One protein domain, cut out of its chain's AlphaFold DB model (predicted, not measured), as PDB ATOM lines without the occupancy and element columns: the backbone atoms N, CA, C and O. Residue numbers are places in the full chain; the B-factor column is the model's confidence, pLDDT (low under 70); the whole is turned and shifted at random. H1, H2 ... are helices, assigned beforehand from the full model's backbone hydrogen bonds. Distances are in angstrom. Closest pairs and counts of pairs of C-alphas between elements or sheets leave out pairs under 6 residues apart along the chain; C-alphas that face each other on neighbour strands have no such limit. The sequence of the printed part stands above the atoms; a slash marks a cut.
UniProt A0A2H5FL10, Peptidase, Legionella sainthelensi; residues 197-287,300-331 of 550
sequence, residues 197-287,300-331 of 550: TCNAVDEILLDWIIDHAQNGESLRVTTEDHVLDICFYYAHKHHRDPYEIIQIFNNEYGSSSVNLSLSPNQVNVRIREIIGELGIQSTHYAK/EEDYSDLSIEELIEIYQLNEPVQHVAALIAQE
ATOM      1  N   THR A 197     152.830 237.659 152.243       89.88
ATOM      2  CA  THR A 197     153.549 237.802 150.967       89.88
ATOM      3  C   THR A 197     154.983 238.254 151.219       89.88
ATOM      4  O   THR A 197     155.252 238.958 152.194       89.88
ATOM      5  N   CYS A 198     155.920 237.813 150.379       92.69
ATOM      6  CA  CYS A 198     157.325 238.204 150.466       92.69
ATOM      7  C   CYS A 198     157.557 239.521 149.716       92.69
ATOM      8  O   CYS A 198     157.267 239.605 148.524       92.69
ATOM      9  N   ASN A 199     158.128 240.524 150.392       90.38
ATOM     10  CA  ASN A 199     158.329 241.853 149.807       90.38
ATOM     11  C   ASN A 199     159.249 241.813 148.574       90.38
ATOM     12  O   ASN A 199     158.962 242.470 147.582       90.38
ATOM     13  N   ALA A 200     160.311 240.999 148.610       91.69
ATOM     14  CA  ALA A 200     161.247 240.866 147.489       91.69
ATOM     15  C   ALA A 200     160.598 240.218 146.255       91.69
ATOM     16  O   ALA A 200     160.848 240.632 145.130       91.69
ATOM     17  N   VAL A 201     159.735 239.215 146.458       94.19
ATOM     18  CA  VAL A 201     158.968 238.615 145.355       94.19
ATOM     19  C   VAL A 201     157.993 239.633 144.770       94.19
ATOM     20  O   VAL A 201     157.907 239.753 143.552       94.19
ATOM     21  N   ASP A 202     157.283 240.376 145.623       92.06
ATOM     22  CA  ASP A 202     156.331 241.400 145.185       92.06
ATOM     23  C   ASP A 202     157.021 242.490 144.349       92.06
ATOM     24  O   ASP A 202     156.499 242.855 143.301       92.06
ATOM     25  N   GLU A 203     158.207 242.951 144.755       90.75
ATOM     26  CA  GLU A 203     159.031 243.902 143.994       90.75
ATOM     27  C   GLU A 203     159.364 243.381 142.586       90.75
ATOM     28  O   GLU A 203     159.090 244.055 141.591       90.75
ATOM     29  N   ILE A 204     159.891 242.153 142.493       93.81
ATOM     30  CA  ILE A 204     160.279 241.540 141.215       93.81
ATOM     31  C   ILE A 204     159.065 241.381 140.290       93.81
ATOM     32  O   ILE A 204     159.136 241.673 139.094       93.81
ATOM     33  N   LEU A 205     157.938 240.920 140.839       94.81
ATOM     34  CA  LEU A 205     156.713 240.720 140.071       94.81
ATOM     35  C   LEU A 205     156.078 242.043 139.637       94.81
ATOM     36  O   LEU A 205     155.575 242.117 138.520       94.81
ATOM     37  N   LEU A 206     156.101 243.081 140.477       91.44
ATOM     38  CA  LEU A 206     155.591 244.408 140.127       91.44
ATOM     39  C   LEU A 206     156.329 244.988 138.921       91.44
ATOM     40  O   LEU A 206     155.676 245.428 137.973       91.44
ATOM     41  N   ASP A 207     157.662 244.938 138.936       89.25
ATOM     42  CA  ASP A 207     158.481 245.414 137.822       89.25
ATOM     43  C   ASP A 207     158.154 244.665 136.520       89.25
ATOM     44  O   ASP A 207     157.891 245.280 135.481       89.25
ATOM     45  N   TRP A 208     158.084 243.331 136.596       94.25
ATOM     46  CA  TRP A 208     157.763 242.478 135.455       94.25
ATOM     47  C   TRP A 208     156.354 242.732 134.900       94.25
ATOM     48  O   TRP A 208     156.187 242.877 133.687       94.25
ATOM     49  N   ILE A 209     155.338 242.844 135.767       92.12
ATOM     50  CA  ILE A 209     153.950 243.109 135.356       92.12
ATOM     51  C   ILE A 209     153.845 244.452 134.628       92.12
ATOM     52  O   ILE A 209     153.168 244.528 133.601       92.12
ATOM     53  N   ILE A 210     154.483 245.505 135.153       86.50
ATOM     54  CA  ILE A 210     154.445 246.850 134.564       86.50
ATOM     55  C   ILE A 210     154.981 246.819 133.133       86.50
ATOM     56  O   ILE A 210     154.293 247.286 132.221       86.50
ATOM     57  N   ASP A 211     156.171 246.253 132.933       88.12
ATOM     58  CA  ASP A 211     156.821 246.208 131.622       88.12
ATOM     59  C   ASP A 211     156.043 245.329 130.631       88.12
ATOM     60  O   ASP A 211     155.695 245.773 129.533       88.12
ATOM     61  N   HIS A 212     155.663 244.113 131.033       91.31
ATOM     62  CA  HIS A 212     154.948 243.197 130.142       91.31
ATOM     63  C   HIS A 212     153.556 243.725 129.770       91.31
ATOM     64  O   HIS A 212     153.147 243.626 128.611       91.31
ATOM     65  N   ALA A 213     152.836 244.360 130.702       86.56
ATOM     66  CA  ALA A 213     151.559 244.998 130.389       86.56
ATOM     67  C   ALA A 213     151.731 246.158 129.393       86.56
ATOM     68  O   ALA A 213     150.948 246.271 128.447       86.56
ATOM     69  N   GLN A 214     152.762 246.997 129.558       85.12
ATOM     70  CA  GLN A 214     153.075 248.090 128.626       85.12
ATOM     71  C   GLN A 214     153.423 247.583 127.221       85.12
ATOM     72  O   GLN A 214     153.060 248.219 126.227       85.12
ATOM     73  N   ASN A 215     154.080 246.426 127.137       84.88
ATOM     74  CA  ASN A 215     154.467 245.791 125.879       84.88
ATOM     75  C   ASN A 215     153.350 244.927 125.256       84.88
ATOM     76  O   ASN A 215     153.488 244.465 124.123       84.88
ATOM     77  N   GLY A 216     152.209 244.773 125.940       81.75
ATOM     78  CA  GLY A 216     151.087 243.948 125.481       81.75
ATOM     79  C   GLY A 216     151.391 242.448 125.510       81.75
ATOM     80  O   GLY A 216     150.824 241.689 124.721       81.75
ATOM     81  N   GLU A 217     152.305 242.035 126.383       88.56
ATOM     82  CA  GLU A 217     152.750 240.657 126.550       88.56
ATOM     83  C   GLU A 217     151.855 239.891 127.537       88.56
ATOM     84  O   GLU A 217     151.077 240.456 128.311       88.56
ATOM     85  N   SER A 218     151.917 238.561 127.474       87.00
ATOM     86  CA  SER A 218     151.109 237.691 128.331       87.00
ATOM     87  C   SER A 218     151.655 237.675 129.757       87.00
ATOM     88  O   SER A 218     152.789 237.265 129.971       87.00
ATOM     89  N   LEU A 219     150.806 237.980 130.743       90.25
ATOM     90  CA  LEU A 219     151.143 237.861 132.171       90.25
ATOM     91  C   LEU A 219     150.930 236.449 132.750       90.25
ATOM     92  O   LEU A 219     150.998 236.246 133.960       90.25
ATOM     93  N   ARG A 220     150.597 235.467 131.907       88.44
ATOM     94  CA  ARG A 220     150.242 234.115 132.352       88.44
ATOM     95  C   ARG A 220     151.484 233.260 132.614       88.44
ATOM     96  O   ARG A 220     152.256 232.979 131.698       88.44
ATOM     97  N   VAL A 221     151.604 232.734 133.832       91.81
ATOM     98  CA  VAL A 221     152.696 231.836 134.238       91.81
ATOM     99  C   VAL A 221     152.162 230.411 134.377       91.81
ATOM    100  O   VAL A 221     151.257 230.154 135.163       91.81
ATOM    101  N   THR A 222     152.682 229.475 133.580       88.00
ATOM    102  CA  THR A 222     152.199 228.076 133.557       88.00
ATOM    103  C   THR A 222     153.310 227.036 133.607       88.00
ATOM    104  O   THR A 222     153.021 225.858 133.785       88.00
ATOM    105  N   THR A 223     154.568 227.439 133.440       90.38
ATOM    106  CA  THR A 223     155.732 226.545 133.403       90.38
ATOM    107  C   THR A 223     156.868 227.115 134.244       90.38
ATOM    108  O   THR A 223     156.915 228.318 134.495       90.38
ATOM    109  N   GLU A 224     157.793 226.255 134.671       91.25
ATOM    110  CA  GLU A 224     159.015 226.690 135.362       91.25
ATOM    111  C   GLU A 224     159.843 227.654 134.503       91.25
ATOM    112  O   GLU A 224     160.372 228.627 135.032       91.25
ATOM    113  N   ASP A 225     159.869 227.450 133.180       92.44
ATOM    114  CA  ASP A 225     160.539 228.349 132.230       92.44
ATOM    115  C   ASP A 225     159.991 229.779 132.311       92.44
ATOM    116  O   ASP A 225     160.772 230.720 132.364       92.44
ATOM    117  N   HIS A 226     158.669 229.966 132.442       94.62
ATOM    118  CA  HIS A 226     158.105 231.310 132.629       94.62
ATOM    119  C   HIS A 226     158.603 231.964 133.931       94.62
ATOM    120  O   HIS A 226     158.794 233.175 133.981       94.62
ATOM    121  N   VAL A 227     158.813 231.181 134.997       95.12
ATOM    122  CA  VAL A 227     159.360 231.705 136.262       95.12
ATOM    123  C   VAL A 227     160.834 232.081 136.093       95.12
ATOM    124  O   VAL A 227     161.263 233.116 136.602       95.12
ATOM    125  N   LEU A 228     161.607 231.279 135.356       94.44
ATOM    126  CA  LEU A 228     162.994 231.600 135.016       94.44
ATOM    127  C   LEU A 228     163.092 232.859 134.152       94.44
ATOM    128  O   LEU A 228     163.949 233.695 134.424       94.44
ATOM    129  N   ASP A 229     162.201 233.031 133.178       94.69
ATOM    130  CA  ASP A 229     162.149 234.222 132.327       94.69
ATOM    131  C   ASP A 229     161.917 235.491 133.158       94.69
ATOM    132  O   ASP A 229     162.633 236.476 132.975       94.69
ATOM    133  N   ILE A 230     161.004 235.448 134.140       95.81
ATOM    134  CA  ILE A 230     160.802 236.538 135.112       95.81
ATOM    135  C   ILE A 230     162.104 236.832 135.871       95.81
ATOM    136  O   ILE A 230     162.522 237.988 135.979       95.81
ATOM    137  N   CYS A 231     162.765 235.785 136.378       95.19
ATOM    138  CA  CYS A 231     164.001 235.931 137.143       95.19
ATOM    139  C   CYS A 231     165.125 236.553 136.300       95.19
ATOM    140  O   CYS A 231     165.810 237.467 136.758       95.19
ATOM    141  N   PHE A 232     165.315 236.074 135.067       94.50
ATOM    142  CA  PHE A 232     166.345 236.568 134.155       94.50
ATOM    143  C   PHE A 232     166.059 237.981 133.666       94.50
ATOM    144  O   PHE A 232     166.993 238.778 133.576       94.50
ATOM    145  N   TYR A 233     164.795 238.306 133.396       94.06
ATOM    146  CA  TYR A 233     164.369 239.658 133.054       94.06
ATOM    147  C   TYR A 233     164.771 240.647 134.157       94.06
ATOM    148  O   TYR A 233     165.499 241.604 133.883       94.06
ATOM    149  N   TYR A 234     164.390 240.376 135.411       93.56
ATOM    150  CA  TYR A 234     164.689 241.268 136.532       93.56
ATOM    151  C   TYR A 234     166.202 241.348 136.803       93.56
ATOM    152  O   TYR A 234     166.757 242.438 136.946       93.56
ATOM    153  N   ALA A 235     166.902 240.206 136.794       93.00
ATOM    154  CA  ALA A 235     168.352 240.161 136.985       93.00
ATOM    155  C   ALA A 235     169.108 240.975 135.921       93.00
ATOM    156  O   ALA A 235     170.029 241.722 136.248       93.00
ATOM    157  N   HIS A 236     168.702 240.863 134.652       92.00
ATOM    158  CA  HIS A 236     169.300 241.620 133.559       92.00
ATOM    159  C   HIS A 236     169.006 243.119 133.681       92.00
ATOM    160  O   HIS A 236     169.930 243.925 133.568       92.00
ATOM    161  N   LYS A 237     167.741 243.486 133.925       89.38
ATOM    162  CA  LYS A 237     167.298 244.883 134.018       89.38
ATOM    163  C   LYS A 237     167.988 245.643 135.153       89.38
ATOM    164  O   LYS A 237     168.364 246.789 134.948       89.38
ATOM    165  N   HIS A 238     168.201 244.991 136.296       89.00
ATOM    166  CA  HIS A 238     168.755 245.613 137.507       89.00
ATOM    167  C   HIS A 238     170.194 245.183 137.826       89.00
ATOM    168  O   HIS A 238     170.669 245.372 138.944       89.00
ATOM    169  N   HIS A 239     170.891 244.563 136.867       90.31
ATOM    170  CA  HIS A 239     172.282 244.113 137.008       90.31
ATOM    171  C   HIS A 239     172.559 243.260 138.267       90.31
ATOM    172  O   HIS A 239     173.619 243.380 138.887       90.31
ATOM    173  N   ARG A 240     171.616 242.384 138.640       91.19
ATOM    174  CA  ARG A 240     171.742 241.462 139.784       91.19
ATOM    175  C   ARG A 240     172.149 240.058 139.342       91.19
ATOM    176  O   ARG A 240     172.038 239.709 138.168       91.19
ATOM    177  N   ASP A 241     172.627 239.244 140.283       93.06
ATOM    178  CA  ASP A 241     172.956 237.841 140.010       93.06
ATOM    179  C   ASP A 241     171.664 237.038 139.751       93.06
ATOM    180  O   ASP A 241     170.816 236.948 140.645       93.06
ATOM    181  N   PRO A 242     171.491 236.407 138.572       92.06
ATOM    182  CA  PRO A 242     170.335 235.557 138.303       92.06
ATOM    183  C   PRO A 242     170.125 234.453 139.339       92.06
ATOM    184  O   PRO A 242     168.984 234.106 139.640       92.06
ATOM    185  N   TYR A 243     171.205 233.905 139.904       92.44
ATOM    186  CA  TYR A 243     171.097 232.865 140.922       92.44
ATOM    187  C   TYR A 243     170.448 233.397 142.205       92.44
ATOM    188  O   TYR A 243     169.625 232.705 142.801       92.44
ATOM    189  N   GLU A 244     170.759 234.632 142.602       93.12
ATOM    190  CA  GLU A 244     170.140 235.287 143.756       93.12
ATOM    191  C   GLU A 244     168.625 235.433 143.556       93.12
ATOM    192  O   GLU A 244     167.845 235.049 144.428       93.12
ATOM    193  N   ILE A 245     168.204 235.893 142.373       94.12
ATOM    194  CA  ILE A 245     166.785 236.079 142.038       94.12
ATOM    195  C   ILE A 245     166.037 234.741 142.020       94.12
ATOM    196  O   ILE A 245     164.976 234.609 142.632       94.12
ATOM    197  N   ILE A 246     166.621 233.711 141.403       93.25
ATOM    198  CA  ILE A 246     166.056 232.355 141.393       93.25
ATOM    199  C   ILE A 246     165.892 231.819 142.823       93.25
ATOM    200  O   ILE A 246     164.874 231.200 143.143       93.25
ATOM    201  N   GLN A 247     166.865 232.068 143.707       91.62
ATOM    202  CA  GLN A 247     166.778 231.635 145.102       91.62
ATOM    203  C   GLN A 247     165.675 232.354 145.878       91.62
ATOM    204  O   GLN A 247     165.064 231.724 146.736       91.62
ATOM    205  N   ILE A 248     165.354 233.616 145.574       92.56
ATOM    206  CA  ILE A 248     164.211 234.312 146.189       92.56
ATOM    207  C   ILE A 248     162.907 233.555 145.891       92.56
ATOM    208  O   ILE A 248     162.163 233.224 146.816       92.56
ATOM    209  N   PHE A 249     162.665 233.190 144.627       92.94
ATOM    210  CA  PHE A 249     161.474 232.426 144.236       92.94
ATOM    211  C   PHE A 249     161.474 231.001 144.791       92.94
ATOM    212  O   PHE A 249     160.445 230.535 145.274       92.94
ATOM    213  N   ASN A 250     162.613 230.308 144.773       89.94
ATOM    214  CA  ASN A 250     162.721 228.963 145.339       89.94
ATOM    215  C   ASN A 250     162.506 228.963 146.863       89.94
ATOM    216  O   ASN A 250     161.849 228.077 147.405       89.94
ATOM    217  N   ASN A 251     163.004 229.982 147.565       88.44
ATOM    218  CA  ASN A 251     162.803 230.130 149.004       88.44
ATOM    219  C   ASN A 251     161.366 230.488 149.372       88.44
ATOM    220  O   ASN A 251     160.967 230.211 150.499       88.44
ATOM    221  N   GLU A 252     160.597 231.103 148.477       89.88
ATOM    222  CA  GLU A 252     159.192 231.412 148.731       89.88
ATOM    223  C   GLU A 252     158.281 230.257 148.297       89.88
ATOM    224  O   GLU A 252     157.510 229.732 149.101       89.88
ATOM    225  N   TYR A 253     158.416 229.801 147.056       87.81
ATOM    226  CA  TYR A 253     157.470 228.892 146.407       87.81
ATOM    227  C   TYR A 253     158.009 227.482 146.164       87.81
ATOM    228  O   TYR A 253     157.260 226.587 145.770       87.81
ATOM    229  N   GLY A 254     159.305 227.265 146.369       79.88
ATOM    230  CA  GLY A 254     159.936 225.976 146.137       79.88
ATOM    231  C   GLY A 254     159.731 224.977 147.268       79.88
ATOM    232  O   GLY A 254     159.416 225.314 148.416       79.88
ATOM    233  N   SER A 255     159.931 223.706 146.919       68.62
ATOM    234  CA  SER A 255     159.974 222.608 147.882       68.62
ATOM    235  C   SER A 255     161.172 222.755 148.826       68.62
ATOM    236  O   SER A 255     162.242 223.191 148.412       68.62
ATOM    237  N   SER A 256     161.051 222.285 150.069       61.00
ATOM    238  CA  SER A 256     162.174 222.199 151.023       61.00
ATOM    239  C   SER A 256     163.256 221.176 150.621       61.00
ATOM    240  O   SER A 256     164.066 220.777 151.458       61.00
ATOM    241  N   SER A 257     163.229 220.672 149.384       60.03
ATOM    242  CA  SER A 257     164.187 219.695 148.879       60.03
ATOM    243  C   SER A 257     165.483 220.371 148.418       60.03
ATOM    244  O   SER A 257     165.551 221.579 148.230       60.03
ATOM    245  N   VAL A 258     166.537 219.570 148.244       57.41
ATOM    246  CA  VAL A 258     167.857 220.046 147.785       57.41
ATOM    247  C   VAL A 258     167.820 220.516 146.321       57.41
ATOM    248  O   VAL A 258     168.714 221.234 145.883       57.41
ATOM    249  N   ASN A 259     166.793 220.125 145.560       66.69
ATOM    250  CA  ASN A 259     166.656 220.484 144.155       66.69
ATOM    251  C   ASN A 259     165.848 221.775 144.000       66.69
ATOM    252  O   ASN A 259     164.854 221.979 144.698       66.69
ATOM    253  N   LEU A 260     166.254 222.604 143.034       75.12
ATOM    254  CA  LEU A 260     165.469 223.754 142.598       75.12
ATOM    255  C   LEU A 260     164.075 223.275 142.179       75.12
ATOM    256  O   LEU A 260     163.952 222.352 141.376       75.12
ATOM    257  N   SER A 261     163.044 223.898 142.737       78.69
ATOM    258  CA  SER A 261     161.650 223.611 142.424       78.69
ATOM    259  C   SER A 261     160.948 224.945 142.256       78.69
ATOM    260  O   SER A 261     160.741 225.657 143.235       78.69
ATOM    261  N   LEU A 262     160.587 225.301 141.028       84.62
ATOM    262  CA  LEU A 262     159.828 226.517 140.763       84.62
ATOM    263  C   LEU A 262     158.350 226.145 140.659       84.62
ATOM    264  O   LEU A 262     157.990 225.217 139.945       84.62
ATOM    265  N   SER A 263     157.488 226.847 141.392       88.31
ATOM    266  CA  SER A 263     156.050 226.552 141.426       88.31
ATOM    267  C   SER A 263     155.286 227.584 140.589       88.31
ATOM    268  O   SER A 263     154.794 228.571 141.144       88.31
ATOM    269  N   PRO A 264     155.157 227.396 139.258       91.69
ATOM    270  CA  PRO A 264     154.552 228.392 138.371       91.69
ATOM    271  C   PRO A 264     153.125 228.765 138.764       91.69
ATOM    272  O   PRO A 264     152.747 229.927 138.654       91.69
ATOM    273  N   ASN A 265     152.347 227.817 139.293       91.56
ATOM    274  CA  ASN A 265     150.986 228.091 139.749       91.56
ATOM    275  C   ASN A 265     150.958 229.076 140.926       91.56
ATOM    276  O   ASN A 265     150.085 229.937 140.969       91.56
ATOM    277  N   GLN A 266     151.898 228.980 141.874       91.38
ATOM    278  CA  GLN A 266     151.971 229.909 143.011       91.38
ATOM    279  C   GLN A 266     152.401 231.309 142.558       91.38
ATOM    280  O   GLN A 266     151.842 232.309 143.009       91.38
ATOM    281  N   VAL A 267     153.323 231.384 141.594       94.25
ATOM    282  CA  VAL A 267     153.715 232.651 140.959       94.25
ATOM    283  C   VAL A 267     152.538 233.268 140.190       94.25
ATOM    284  O   VAL A 267     152.269 234.457 140.342       94.25
ATOM    285  N   ASN A 268     151.774 232.470 139.434       94.44
ATOM    286  CA  ASN A 268     150.575 232.924 138.716       94.44
ATOM    287  C   ASN A 268     149.491 233.449 139.667       94.44
ATOM    288  O   ASN A 268     148.899 234.497 139.402       94.44
ATOM    289  N   VAL A 269     149.257 232.754 140.791       92.75
ATOM    290  CA  VAL A 269     148.375 233.244 141.859       92.75
ATOM    291  C   VAL A 269     148.846 234.612 142.323       92.75
ATOM    292  O   VAL A 269     148.046 235.546 142.335       92.75
ATOM    293  N   ARG A 270     150.137 234.766 142.645       92.81
ATOM    294  CA  ARG A 270     150.641 236.032 143.179       92.81
ATOM    295  C   ARG A 270     150.566 237.177 142.174       92.81
ATOM    296  O   ARG A 270     150.137 238.260 142.554       92.81
ATOM    297  N   ILE A 271     150.900 236.942 140.905       93.50
ATOM    298  CA  ILE A 271     150.750 237.939 139.832       93.50
ATOM    299  C   ILE A 271     149.306 238.439 139.769       93.50
ATOM    300  O   ILE A 271     149.061 239.644 139.791       93.50
ATOM    301  N   ARG A 272     148.335 237.519 139.737       91.56
ATOM    302  CA  ARG A 272     146.913 237.880 139.714       91.56
ATOM    303  C   ARG A 272     146.505 238.618 140.989       91.56
ATOM    304  O   ARG A 272     145.813 239.621 140.911       91.56
ATOM    305  N   GLU A 273     146.989 238.221 142.155       89.06
ATOM    306  CA  GLU A 273     146.691 238.945 143.395       89.06
ATOM    307  C   GLU A 273     147.244 240.367 143.401       89.06
ATOM    308  O   GLU A 273     146.512 241.281 143.761       89.06
ATOM    309  N   ILE A 274     148.479 240.579 142.941       89.06
ATOM    310  CA  ILE A 274     149.067 241.917 142.773       89.06
ATOM    311  C   ILE A 274     148.190 242.759 141.833       89.06
ATOM    312  O   ILE A 274     147.846 243.899 142.154       89.06
ATOM    313  N   ILE A 275     147.750 242.179 140.710       87.19
ATOM    314  CA  ILE A 275     146.846 242.847 139.766       87.19
ATOM    315  C   ILE A 275     145.500 243.197 140.399       87.19
ATOM    316  O   ILE A 275     145.005 244.299 140.178       87.19
ATOM    317  N   GLY A 276     144.912 242.312 141.198       79.31
ATOM    318  CA  GLY A 276     143.654 242.582 141.893       79.31
ATOM    319  C   GLY A 276     143.784 243.624 142.998       79.31
ATOM    320  O   GLY A 276     143.003 244.569 143.045       79.31
ATOM    321  N   GLU A 277     144.775 243.454 143.876       78.94
ATOM    322  CA  GLU A 277     145.018 244.294 145.054       78.94
ATOM    323  C   GLU A 277     145.363 245.738 144.674       78.94
ATOM    324  O   GLU A 277     144.940 246.670 145.356       78.94
ATOM    325  N   LEU A 278     146.145 245.925 143.607       74.88
ATOM    326  CA  LEU A 278     146.721 247.224 143.253       74.88
ATOM    327  C   LEU A 278     146.179 247.785 141.933       74.88
ATOM    328  O   LEU A 278     146.214 248.991 141.708       74.88
ATOM    329  N   GLY A 279     145.691 246.920 141.044       63.44
ATOM    330  CA  GLY A 279     145.267 247.277 139.690       63.44
ATOM    331  C   GLY A 279     143.769 247.522 139.547       63.44
ATOM    332  O   GLY A 279     143.344 248.012 138.511       63.44
ATOM    333  N   ILE A 280     142.956 247.205 140.557       62.56
ATOM    334  CA  ILE A 280     141.525 247.524 140.570       62.56
ATOM    335  C   ILE A 280     141.314 248.649 141.576       62.56
ATOM    336  O   ILE A 280     141.089 248.416 142.763       62.56
ATOM    337  N   GLN A 281     141.383 249.903 141.121       54.69
ATOM    338  CA  GLN A 281     140.925 251.002 141.967       54.69
ATOM    339  C   GLN A 281     139.439 250.788 142.298       54.69
ATOM    340  O   GLN A 281     138.614 250.567 141.411       54.69
ATOM    341  N   SER A 282     139.084 250.886 143.584       41.16
ATOM    342  CA  SER A 282     137.708 250.835 144.119       41.16
ATOM    343  C   SER A 282     136.835 252.034 143.678       41.16
ATOM    344  O   SER A 282     135.973 252.520 144.414       41.16
ATOM    345  N   THR A 283     137.030 252.548 142.472       34.94
ATOM    346  CA  THR A 283     136.235 253.616 141.882       34.94
ATOM    347  C   THR A 283     135.606 253.083 140.609       34.94
ATOM    348  O   THR A 283     136.254 252.891 139.588       34.94
ATOM    349  N   HIS A 284     134.306 252.799 140.728       35.53
ATOM    350  CA  HIS A 284     133.320 252.670 139.662       35.53
ATOM    351  C   HIS A 284     133.867 252.868 138.251       35.53
ATOM    352  O   HIS A 284     134.244 253.987 137.916       35.53
ATOM    353  N   TYR A 285     133.790 251.808 137.439       37.25
ATOM    354  CA  TYR A 285     133.852 251.794 135.976       37.25
ATOM    355  C   TYR A 285     133.450 253.131 135.330       37.25
ATOM    356  O   TYR A 285     132.331 253.312 134.843       37.25
ATOM    357  N   ALA A 286     134.376 254.082 135.290       30.53
ATOM    358  CA  ALA A 286     134.244 255.277 134.498       30.53
ATOM    359  C   ALA A 286     134.785 254.888 133.132       30.53
ATOM    360  O   ALA A 286     135.985 254.689 132.961       30.53
ATOM    361  N   LYS A 287     133.885 254.755 132.152       34.00
ATOM    362  CA  LYS A 287     134.253 254.765 130.733       34.00
ATOM    363  C   LYS A 287     135.044 256.047 130.466       34.00
ATOM    364  O   LYS A 287     134.455 257.081 130.162       34.00
ATOM    365  N   GLU A 300     164.310 251.259 129.929       47.28
ATOM    366  CA  GLU A 300     165.166 251.755 131.026       47.28
ATOM    367  C   GLU A 300     164.537 252.816 131.952       47.28
ATOM    368  O   GLU A 300     165.068 253.912 132.119       47.28
ATOM    369  N   GLU A 301     163.439 252.483 132.634       54.25
ATOM    370  CA  GLU A 301     163.264 252.971 134.010       54.25
ATOM    371  C   GLU A 301     163.691 251.838 134.958       54.25
ATOM    372  O   GLU A 301     163.075 250.770 134.994       54.25
ATOM    373  N   ASP A 302     164.827 252.034 135.631       58.59
ATOM    374  CA  ASP A 302     165.327 251.165 136.698       58.59
ATOM    375  C   ASP A 302     164.604 251.538 137.995       58.59
ATOM    376  O   ASP A 302     164.810 252.622 138.541       58.59
ATOM    377  N   TYR A 303     163.724 250.654 138.460       60.66
ATOM    378  CA  TYR A 303     162.970 250.841 139.697       60.66
ATOM    379  C   TYR A 303     163.594 250.156 140.923       60.66
ATOM    380  O   TYR A 303     162.962 250.126 141.973       60.66
ATOM    381  N   SER A 304     164.814 249.615 140.829       58.84
ATOM    382  CA  SER A 304     165.427 248.881 141.952       58.84
ATOM    383  C   SER A 304     165.792 249.752 143.156       58.84
ATOM    384  O   SER A 304     165.947 249.231 144.259       58.84
ATOM    385  N   ASP A 305     165.907 251.065 142.948       62.84
ATOM    386  CA  ASP A 305     166.142 252.058 144.003       62.84
ATOM    387  C   ASP A 305     164.840 252.613 144.612       62.84
ATOM    388  O   ASP A 305     164.892 253.374 145.582       62.84
ATOM    389  N   LEU A 306     163.675 252.269 144.049       64.44
ATOM    390  CA  LEU A 306     162.385 252.707 144.568       64.44
ATOM    391  C   LEU A 306     161.959 251.849 145.756       64.44
ATOM    392  O   LEU A 306     162.138 250.631 145.786       64.44
ATOM    393  N   SER A 307     161.325 252.492 146.730       68.19
ATOM    394  CA  SER A 307     160.569 251.778 147.753       68.19
ATOM    395  C   SER A 307     159.401 251.006 147.128       68.19
ATOM    396  O   SER A 307     158.874 251.368 146.071       68.19
ATOM    397  N   ILE A 308     158.948 249.947 147.807       70.06
ATOM    398  CA  ILE A 308     157.776 249.185 147.361       70.06
ATOM    399  C   ILE A 308     156.532 250.084 147.269       70.06
ATOM    400  O   ILE A 308     155.709 249.904 146.377       70.06
ATOM    401  N   GLU A 309     156.417 251.093 148.137       73.38
ATOM    402  CA  GLU A 309     155.351 252.093 148.090       73.38
ATOM    403  C   GLU A 309     155.385 252.931 146.802       73.38
ATOM    404  O   GLU A 309     154.346 253.105 146.166       73.38
ATOM    405  N   GLU A 310     156.559 253.398 146.372       74.19
ATOM    406  CA  GLU A 310     156.717 254.161 145.123       74.19
ATOM    407  C   GLU A 310     156.410 253.302 143.886       74.19
ATOM    408  O   GLU A 310     155.726 253.751 142.963       74.19
ATOM    409  N   LEU A 311     156.840 252.036 143.885       72.00
ATOM    410  CA  LEU A 311     156.492 251.065 142.842       72.00
ATOM    411  C   LEU A 311     154.979 250.834 142.746       72.00
ATOM    412  O   LEU A 311     154.419 250.787 141.647       72.00
ATOM    413  N   ILE A 312     154.300 250.728 143.892       74.19
ATOM    414  CA  ILE A 312     152.841 250.599 143.957       74.19
ATOM    415  C   ILE A 312     152.155 251.838 143.364       74.19
ATOM    416  O   ILE A 312     151.172 251.696 142.634       74.19
ATOM    417  N   GLU A 313     152.653 253.045 143.634       76.56
ATOM    418  CA  GLU A 313     152.089 254.275 143.062       76.56
ATOM    419  C   GLU A 313     152.210 254.302 141.530       76.56
ATOM    420  O   GLU A 313     151.232 254.599 140.838       76.56
ATOM    421  N   ILE A 314     153.370 253.921 140.982       73.06
ATOM    422  CA  ILE A 314     153.575 253.807 139.527       73.06
ATOM    423  C   ILE A 314     152.611 252.776 138.933       73.06
ATOM    424  O   ILE A 314     151.939 253.045 137.932       73.06
ATOM    425  N   TYR A 315     152.497 251.613 139.576       78.75
ATOM    426  CA  TYR A 315     151.596 250.539 139.173       78.75
ATOM    427  C   TYR A 315     150.133 251.002 139.091       78.75
ATOM    428  O   TYR A 315     149.437 250.755 138.102       78.75
ATOM    429  N   GLN A 316     149.663 251.724 140.110       76.75
ATOM    430  CA  GLN A 316     148.287 252.221 140.197       76.75
ATOM    431  C   GLN A 316     147.944 253.254 139.115       76.75
ATOM    432  O   GLN A 316     146.774 253.398 138.758       76.75
ATOM    433  N   LEU A 317     148.942 253.966 138.589       77.62
ATOM    434  CA  LEU A 317     148.778 254.974 137.539       77.62
ATOM    435  C   LEU A 317     148.997 254.416 136.120       77.62
ATOM    436  O   LEU A 317     148.771 255.126 135.137       77.62
ATOM    437  N   ASN A 318     149.411 253.154 135.991       79.81
ATOM    438  CA  ASN A 318     149.753 252.531 134.716       79.81
ATOM    439  C   ASN A 318     148.500 252.063 133.943       79.81
ATOM    440  O   ASN A 318     147.900 251.038 134.259       79.81
ATOM    441  N   GLU A 319     148.100 252.801 132.898       82.19
ATOM    442  CA  GLU A 319     146.903 252.483 132.093       82.19
ATOM    443  C   GLU A 319     146.894 251.055 131.490       82.19
ATOM    444  O   GLU A 319     145.853 250.396 131.582       82.19
ATOM    445  N   PRO A 320     147.993 250.535 130.900       84.00
ATOM    446  CA  PRO A 320     148.052 249.145 130.436       84.00
ATOM    447  C   PRO A 320     147.748 248.107 131.521       84.00
ATOM    448  O   PRO A 320     146.962 247.188 131.294       84.00
ATOM    449  N   VAL A 321     148.306 248.279 132.718       83.06
ATOM    450  CA  VAL A 321     148.042 247.403 133.867       83.06
ATOM    451  C   VAL A 321     146.563 247.445 134.262       83.06
ATOM    452  O   VAL A 321     145.943 246.395 134.443       83.06
ATOM    453  N   GLN A 322     145.963 248.638 134.321       82.00
ATOM    454  CA  GLN A 322     144.529 248.798 134.606       82.00
ATOM    455  C   GLN A 322     143.661 248.101 133.543       82.00
ATOM    456  O   GLN A 322     142.619 247.520 133.855       82.00
ATOM    457  N   HIS A 323     144.091 248.113 132.277       82.94
ATOM    458  CA  HIS A 323     143.403 247.393 131.207       82.94
ATOM    459  C   HIS A 323     143.447 245.873 131.413       82.94
ATOM    460  O   HIS A 323     142.409 245.217 131.303       82.94
ATOM    461  N   VAL A 324     144.611 245.316 131.763       84.75
ATOM    462  CA  VAL A 324     144.746 243.883 132.069       84.75
ATOM    463  C   VAL A 324     143.900 243.499 133.285       84.75
ATOM    464  O   VAL A 324     143.171 242.506 133.233       84.75
ATOM    465  N   ALA A 325     143.912 244.314 134.343       83.31
ATOM    466  CA  ALA A 325     143.072 244.109 135.521       83.31
ATOM    467  C   ALA A 325     141.578 244.044 135.157       83.31
ATOM    468  O   ALA A 325     140.871 243.130 135.588       83.31
ATOM    469  N   ALA A 326     141.106 244.956 134.298       81.62
ATOM    470  CA  ALA A 326     139.721 244.983 133.834       81.62
ATOM    471  C   ALA A 326     139.336 243.758 132.986       81.62
ATOM    472  O   ALA A 326     138.198 243.296 133.077       81.62
ATOM    473  N   LEU A 327     140.255 243.226 132.171       84.56
ATOM    474  CA  LEU A 327     140.025 241.995 131.406       84.56
ATOM    475  C   LEU A 327     139.911 240.779 132.328       84.56
ATOM    476  O   LEU A 327     138.984 239.984 132.180       84.56
ATOM    477  N   ILE A 328     140.806 240.664 133.311       84.19
ATOM    478  CA  ILE A 328     140.769 239.573 134.291       84.19
ATOM    479  C   ILE A 328     139.486 239.646 135.134       84.19
ATOM    480  O   ILE A 328     138.832 238.630 135.350       84.19
ATOM    481  N   ALA A 329     139.062 240.845 135.546       80.12
ATOM    482  CA  ALA A 329     137.821 241.044 136.298       80.12
ATOM    483  C   ALA A 329     136.549 240.620 135.531       80.12
ATOM    484  O   ALA A 329     135.512 240.381 136.148       80.12
ATOM    485  N   GLN A 330     136.613 240.525 134.198       81.50
ATOM    486  CA  GLN A 330     135.507 240.069 133.347       81.50
ATOM    487  C   GLN A 330     135.508 238.551 133.109       81.50
ATOM    488  O   GLN A 330     134.564 238.035 132.503       81.50
ATOM    489  N   GLU A 331     136.531 237.820 133.566       86.75
ATOM    490  CA  GLU A 331     136.579 236.364 133.426       86.75
ATOM    491  C   GLU A 331     135.378 235.698 134.126       86.75
ATOM    492  O   GLU A 331     134.963 236.066 135.230       86.75
TER     493      GLU A 331
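What this domain is: This is residues 197 to 287 and 300 to 331 of the 550 residues of the protein "Peptidase" of Legionella sainthelensi (UniProt A0A2H5FL10). Helix H1 runs through the core, with H2 and H3 packed on one side of it, H4 and H6 on the other, and H5 alongside it. The printed part has 123 residues with six named helices, H1 to H6, and no named strand: all helix. It is compact, radius of gyration of the C-alphas 14.5 A, yet elongated, 51 by 31 by 24 A.

Where its parts are: H1 is residues 199 to 215, 24.6 A, from C-alpha 199 at (158.329, 241.853, 149.807). H2 is 224 to 237, 20.0 A; H3 242 to 253; H4 264 to 279, 21.1 A; H5 308 to 317; H6 319 to 329, ending at (137.821, 241.044, 136.298).

How they stand to each other: H1 is the hub, touching the five others. H1 and H2 are about perpendicular, 88 degrees, closest at C-alphas 204 and 234, 6.4 A. H5 has a shallow tilt of 25 degrees to H1, the same way, closest at C-alphas 203 and 308, 6.4 A. H2 and H6 are apart. Every O i to N i+4 pair is within hydrogen-bond range in the six helices.

The domain as a whole: Residues 288 to 299 are cut out, a C-alpha gap of 31.1 A. No link printed whole is long. pLDDT is under 70 at 255 to 259, 279 to 287 and 300 to 307.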